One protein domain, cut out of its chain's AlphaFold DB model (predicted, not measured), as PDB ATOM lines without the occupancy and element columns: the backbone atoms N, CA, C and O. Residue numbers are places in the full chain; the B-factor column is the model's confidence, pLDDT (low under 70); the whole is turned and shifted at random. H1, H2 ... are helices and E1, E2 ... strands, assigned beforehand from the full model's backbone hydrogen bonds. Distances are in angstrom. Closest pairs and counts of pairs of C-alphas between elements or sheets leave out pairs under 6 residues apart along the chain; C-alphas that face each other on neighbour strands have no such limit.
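Overview. This is residues 5 to 50 of the 400 residues of an uncharacterized protein of Plasmopara halstedii (UniProt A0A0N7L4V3). Little regular structure is present: the printed part is mostly two long loops, residues 14 to 27, which lead from the short helix H1 to strand E1, and residues 32 to 46, which lead from E1 round to strand E2, where the two short strands pair as a small hairpin with H1 away from E2. The 46 printed residues hold H1, E1 and E2 in that order, a mixed class with 12 residues in named elements. The sheet, E1 - E2, is antiparallel. The whole is only just compact, close to loose, with a radius of gyration of the C-alphas of 10.8 A, and spans 28 by 23 by 20 A.

Along the chain. H1, residues 10 to 13, begins at C-alpha (183.574, 105.595, 138.403) and measures 5.0 A. E1, residues 28 to 31, measures 10.1 A. E2, residues 47 to 50, measures 9.5 A and ends at C-alpha (181.939, 119.874, 126.637).

Arrangement. E1 and E2 form a hairpin, antiparallel at 144 degrees. N 30 and O 48 are within hydrogen-bond range at 2.9 A. H1 is too short for any O i to N i+4 pair; of its 1 O i to N i+3 pair, 0 are within range. H1 and E2 are apart.

Size, cuts and confidence. The C-alphas of Glu 25 and Ser 39, the two farthest apart, are 29.5 A apart. The printed part has no cut, and both links are long. No printed residue is under 70 in pLDDT.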
ATOM      1  N   GLN A   5     173.823 105.135 140.716       82.50
ATOM      2  CA  GLN A   5     175.275 105.304 140.877       82.50
ATOM      3  C   GLN A   5     176.088 104.089 140.422       82.50
ATOM      4  O   GLN A   5     177.169 104.254 139.867       82.50
ATOM      5  N   GLU A   6     175.559 102.876 140.596       87.50
ATOM      6  CA  GLU A   6     176.215 101.636 140.155       87.50
ATOM      7  C   GLU A   6     176.221 101.483 138.627       87.50
ATOM      8  O   GLU A   6     176.980 100.687 138.082       87.50
ATOM      9  N   LEU A   7     175.357 102.224 137.926       92.25
ATOM     10  CA  LEU A   7     175.270 102.226 136.462       92.25
ATOM     11  C   LEU A   7     176.100 103.338 135.825       92.25
ATOM     12  O   LEU A   7     176.145 103.431 134.596       92.25
ATOM     13  N   LEU A   8     176.709 104.194 136.646       93.69
ATOM     14  CA  LEU A   8     177.555 105.287 136.204       93.69
ATOM     15  C   LEU A   8     179.024 104.877 136.300       93.69
ATOM     16  O   LEU A   8     179.421 104.186 137.242       93.69
ATOM     17  N   PRO A   9     179.855 105.290 135.332       93.94
ATOM     18  CA  PRO A   9     181.262 104.953 135.368       93.94
ATOM     19  C   PRO A   9     181.953 105.668 136.544       93.94
ATOM     20  O   PRO A   9     181.653 106.834 136.810       93.94
ATOM     21  N   PRO A  10     182.930 105.029 137.216       93.06
ATOM     22  CA  PRO A  10     183.574 105.595 138.403       93.06
ATOM     23  C   PRO A  10     184.198 106.985 138.214       93.06
ATOM     24  O   PRO A  10     184.161 107.789 139.142       93.06
ATOM     25  N   TRP A  11     184.736 107.293 137.026       94.44
ATOM     26  CA  TRP A  11     185.283 108.623 136.710       94.44
ATOM     27  C   TRP A  11     184.217 109.727 136.757       94.44
ATOM     28  O   TRP A  11     184.533 110.881 137.036       94.44
ATOM     29  N   LEU A  12     182.953 109.376 136.496       94.50
ATOM     30  CA  LEU A  12     181.822 110.293 136.534       94.50
ATOM     31  C   LEU A  12     181.215 110.346 137.935       94.50
ATOM     32  O   LEU A  12     180.981 111.431 138.450       94.50
ATOM     33  N   SER A  13     180.996 109.201 138.583       91.25
ATOM     34  CA  SER A  13     180.392 109.137 139.923       91.25
ATOM     35  C   SER A  13     181.276 109.785 140.994       91.25
ATOM     36  O   SER A  13     180.780 110.467 141.888       91.25
ATOM     37  N   ASN A  14     182.595 109.617 140.875       91.69
ATOM     38  CA  ASN A  14     183.573 110.057 141.870       91.69
ATOM     39  C   ASN A  14     184.387 111.264 141.399       91.69
ATOM     40  O   ASN A  14     185.467 111.504 141.924       91.69
ATOM     41  N   HIS A  15     183.894 112.030 140.417       92.19
ATOM     42  CA  HIS A  15     184.646 113.117 139.766       92.19
ATOM     43  C   HIS A  15     185.151 114.218 140.723       92.19
ATOM     44  O   HIS A  15     185.963 115.052 140.321       92.19
ATOM     45  N   HIS A  16     184.624 114.257 141.947       88.88
ATOM     46  CA  HIS A  16     184.909 115.234 142.995       88.88
ATOM     47  C   HIS A  16     185.964 114.760 144.007       88.88
ATOM     48  O   HIS A  16     186.335 115.527 144.888       88.88
ATOM     49  N   VAL A  17     186.421 113.509 143.915       88.94
ATOM     50  CA  VAL A  17     187.421 112.929 144.819       88.94
ATOM     51  C   VAL A  17     188.821 113.136 144.235       88.94
ATOM     52  O   VAL A  17     189.026 112.907 143.046       88.94
ATOM     53  N   ASP A  18     189.810 113.482 145.064       79.38
ATOM     54  CA  ASP A  18     191.191 113.786 144.630       79.38
ATOM     55  C   ASP A  18     191.874 112.661 143.829       79.38
ATOM     56  O   ASP A  18     192.795 112.904 143.054       79.38
ATOM     57  N   LYS A  19     191.424 111.412 144.005       83.62
ATOM     58  CA  LYS A  19     191.922 110.216 143.302       83.62
ATOM     59  C   LYS A  19     190.887 109.620 142.341       83.62
ATOM     60  O   LYS A  19     190.853 108.404 142.146       83.62
ATOM     61  N   ALA A  20     190.002 110.449 141.788       84.56
ATOM     62  CA  ALA A  20     189.025 110.004 140.803       84.56
ATOM     63  C   ALA A  20     189.724 109.351 139.596       84.56
ATOM     64  O   ALA A  20     190.738 109.873 139.122       84.56
ATOM     65  N   PRO A  21     189.187 108.244 139.057       90.69
ATOM     66  CA  PRO A  21     189.657 107.714 137.786       90.69
ATOM     67  C   PRO A  21     189.562 108.782 136.693       90.69
ATOM     68  O   PRO A  21     188.582 109.526 136.632       90.69
ATOM     69  N   THR A  22     190.571 108.852 135.828       90.75
ATOM     70  CA  THR A  22     190.592 109.799 134.711       90.75
ATOM     71  C   THR A  22     189.444 109.487 133.740       90.75
ATOM     72  O   THR A  22     189.214 108.311 133.438       90.75
ATOM     73  N   PRO A  23     188.700 110.499 133.256       93.44
ATOM     74  CA  PRO A  23     187.716 110.284 132.203       93.44
ATOM     75  C   PRO A  23     188.397 109.777 130.915       93.44
ATOM     76  O   PRO A  23     189.587 110.029 130.717       93.44
ATOM     77  N   PRO A  24     187.669 109.075 130.027       93.88
ATOM     78  CA  PRO A  24     188.175 108.736 128.699       93.88
ATOM     79  C   PRO A  24     188.682 109.984 127.967       93.88
ATOM     80  O   PRO A  24     188.096 111.051 128.125       93.88
ATOM     81  N   GLU A  25     189.719 109.847 127.134       92.00
ATOM     82  CA  GLU A  25     190.378 110.983 126.456       92.00
ATOM     83  C   GLU A  25     189.406 111.882 125.683       92.00
ATOM     84  O   GLU A  25     189.594 113.090 125.608       92.00
ATOM     85  N   HIS A  26     188.340 111.303 125.135       91.00
ATOM     86  CA  HIS A  26     187.335 112.024 124.360       91.00
ATOM     87  C   HIS A  26     186.254 112.716 125.204       91.00
ATOM     88  O   HIS A  26     185.298 113.249 124.642       91.00
ATOM     89  N   ILE A  27     186.351 112.667 126.533       94.75
ATOM     90  CA  ILE A  27     185.419 113.305 127.463       94.75
ATOM     91  C   ILE A  27     186.113 114.476 128.153       94.75
ATOM     92  O   ILE A  27     186.965 114.296 129.022       94.75
ATOM     93  N   HIS A  28     185.673 115.692 127.834       94.56
ATOM     94  CA  HIS A  28     186.186 116.906 128.460       94.56
ATOM     95  C   HIS A  28     185.245 117.376 129.573       94.56
ATOM     96  O   HIS A  28     184.258 118.075 129.335       94.56
ATOM     97  N   LEU A  29     185.551 116.989 130.812       95.00
ATOM     98  CA  LEU A  29     184.854 117.486 131.997       95.00
ATOM     99  C   LEU A  29     185.429 118.833 132.436       95.00
ATOM    100  O   LEU A  29     186.590 118.920 132.826       95.00
ATOM    101  N   SER A  30     184.594 119.869 132.444       95.38
ATOM    102  CA  SER A  30     184.957 121.206 132.928       95.38
ATOM    103  C   SER A  30     184.147 121.577 134.173       95.38
ATOM    104  O   SER A  30     182.961 121.239 134.225       95.38
ATOM    105  N   PRO A  31     184.725 122.291 135.161       96.69
ATOM    106  CA  PRO A  31     183.948 122.935 136.217       96.69
ATOM    107  C   PRO A  31     182.833 123.798 135.626       96.69
ATOM    108  O   PRO A  31     183.048 124.501 134.638       96.69
ATOM    109  N   TRP A  32     181.641 123.736 136.214       97.06
ATOM    110  CA  TRP A  32     180.489 124.470 135.705       97.06
ATOM    111  C   TRP A  32     179.542 124.900 136.814       97.06
ATOM    112  O   TRP A  32     179.221 124.129 137.715       97.06
ATOM    113  N   ASN A  33     179.037 126.125 136.704       96.38
ATOM    114  CA  ASN A  33     177.983 126.642 137.562       96.38
ATOM    115  C   ASN A  33     176.937 127.345 136.695       96.38
ATOM    116  O   ASN A  33     177.172 128.446 136.193       96.38
ATOM    117  N   ASP A  34     175.778 126.708 136.537       96.62
ATOM    118  CA  ASP A  34     174.623 127.253 135.821       96.62
ATOM    119  C   ASP A  34     173.562 127.851 136.765       96.62
ATOM    120  O   ASP A  34     172.435 128.114 136.346       96.62
ATOM    121  N   GLY A  35     173.905 128.063 138.039       95.00
ATOM    122  CA  GLY A  35     172.996 128.573 139.062       95.00
ATOM    123  C   GLY A  35     172.041 127.524 139.642       95.00
ATOM    124  O   GLY A  35     171.112 127.895 140.365       95.00
ATOM    125  N   PHE A  36     172.224 126.231 139.340       93.56
ATOM    126  CA  PHE A  36     171.406 125.151 139.891       93.56
ATOM    127  C   PHE A  36     172.219 123.925 140.332       93.56
ATOM    128  O   PHE A  36     172.922 123.298 139.542       93.56
ATOM    129  N   THR A  37     172.009 123.522 141.587       91.88
ATOM    130  CA  THR A  37     172.543 122.284 142.167       91.88
ATOM    131  C   THR A  37     171.376 121.349 142.504       91.88
ATOM    132  O   THR A  37     170.517 121.725 143.310       91.88
ATOM    133  N   PRO A  38     171.302 120.145 141.910       88.12
ATOM    134  CA  PRO A  38     170.289 119.156 142.254       88.12
ATOM    135  C   PRO A  38     170.388 118.732 143.717       88.12
ATOM    136  O   PRO A  38     171.467 118.612 144.282       88.12
ATOM    137  N   SER A  39     169.254 118.431 144.343       82.06
ATOM    138  CA  SER A  39     169.243 118.034 145.755       82.06
ATOM    139  C   SER A  39     169.859 116.655 146.014       82.06
ATOM    140  O   SER A  39     170.237 116.372 147.144       82.06
ATOM    141  N   GLY A  40     169.898 115.782 145.004       78.38
ATOM    142  CA  GLY A  40     170.357 114.395 145.128       78.38
ATOM    143  C   GLY A  40     171.863 114.193 145.043       78.38
ATOM    144  O   GLY A  40     172.332 113.099 145.326       78.38
ATOM    145  N   CYS A  41     172.621 115.225 144.670       81.19
ATOM    146  CA  CYS A  41     174.025 115.060 144.311       81.19
ATOM    147  C   CYS A  41     174.972 115.154 145.511       81.19
ATOM    148  O   CYS A  41     176.170 115.310 145.314       81.19
ATOM    149  N   ASN A  42     174.454 115.146 146.746       81.56
ATOM    150  CA  ASN A  42     175.243 115.255 147.980       81.56
ATOM    151  C   ASN A  42     176.284 116.391 147.939       81.56
ATOM    152  O   ASN A  42     177.435 116.196 148.307       81.56
ATOM    153  N   GLU A  43     175.879 117.559 147.427       83.00
ATOM    154  CA  GLU A  43     176.731 118.756 147.315       83.00
ATOM    155  C   GLU A  43     177.970 118.589 146.415       83.00
ATOM    156  O   GLU A  43     178.879 119.417 146.454       83.00
ATOM    157  N   CYS A  44     177.983 117.575 145.537       87.81
ATOM    158  CA  CYS A  44     179.020 117.432 144.519       87.81
ATOM    159  C   CYS A  44     179.191 118.741 143.720       87.81
ATOM    160  O   CYS A  44     178.188 119.339 143.308       87.81
ATOM    161  N   PRO A  45     180.434 119.179 143.446       93.50
ATOM    162  CA  PRO A  45     180.688 120.356 142.626       93.50
ATOM    163  C   PRO A  45     180.105 120.182 141.221       93.50
ATOM    164  O   PRO A  45     180.108 119.086 140.660       93.50
ATOM    165  N   GLY A  46     179.605 121.272 140.643       96.00
ATOM    166  CA  GLY A  46     179.034 121.250 139.301       96.00
ATOM    167  C   GLY A  46     180.108 121.066 138.230       96.00
ATOM    168  O   GLY A  46     181.151 121.727 138.261       96.00
ATOM    169  N   LYS A  47     179.854 120.178 137.267       97.38
ATOM    170  CA  LYS A  47     180.666 120.041 136.047       97.38
ATOM    171  C   LYS A  47     179.776 119.921 134.816       97.38
ATOM    172  O   LYS A  47     178.588 119.626 134.921       97.38
ATOM    173  N   ILE A  48     180.355 120.124 133.643       97.62
ATOM    174  CA  ILE A  48     179.711 119.869 132.353       97.62
ATOM    175  C   ILE A  48     180.661 119.087 131.449       97.62
ATOM    176  O   ILE A  48     181.873 119.315 131.473       97.62
ATOM    177  N   VAL A  49     180.108 118.172 130.654       96.62
ATOM    178  CA  VAL A  49     180.816 117.588 129.510       96.62
ATOM    179  C   VAL A  49     180.708 118.554 128.336       96.62
ATOM    180  O   VAL A  49     179.599 118.913 127.943       96.62
ATOM    181  N   ARG A  50     181.851 118.971 127.793       92.75
ATOM    182  CA  ARG A  50     181.939 119.874 126.637       92.75
ATOM    183  C   ARG A  50     182.524 119.157 125.437       92.75
ATOM    184  O   ARG A  50     183.280 118.199 125.607       92.75
TER     185      ARG A  50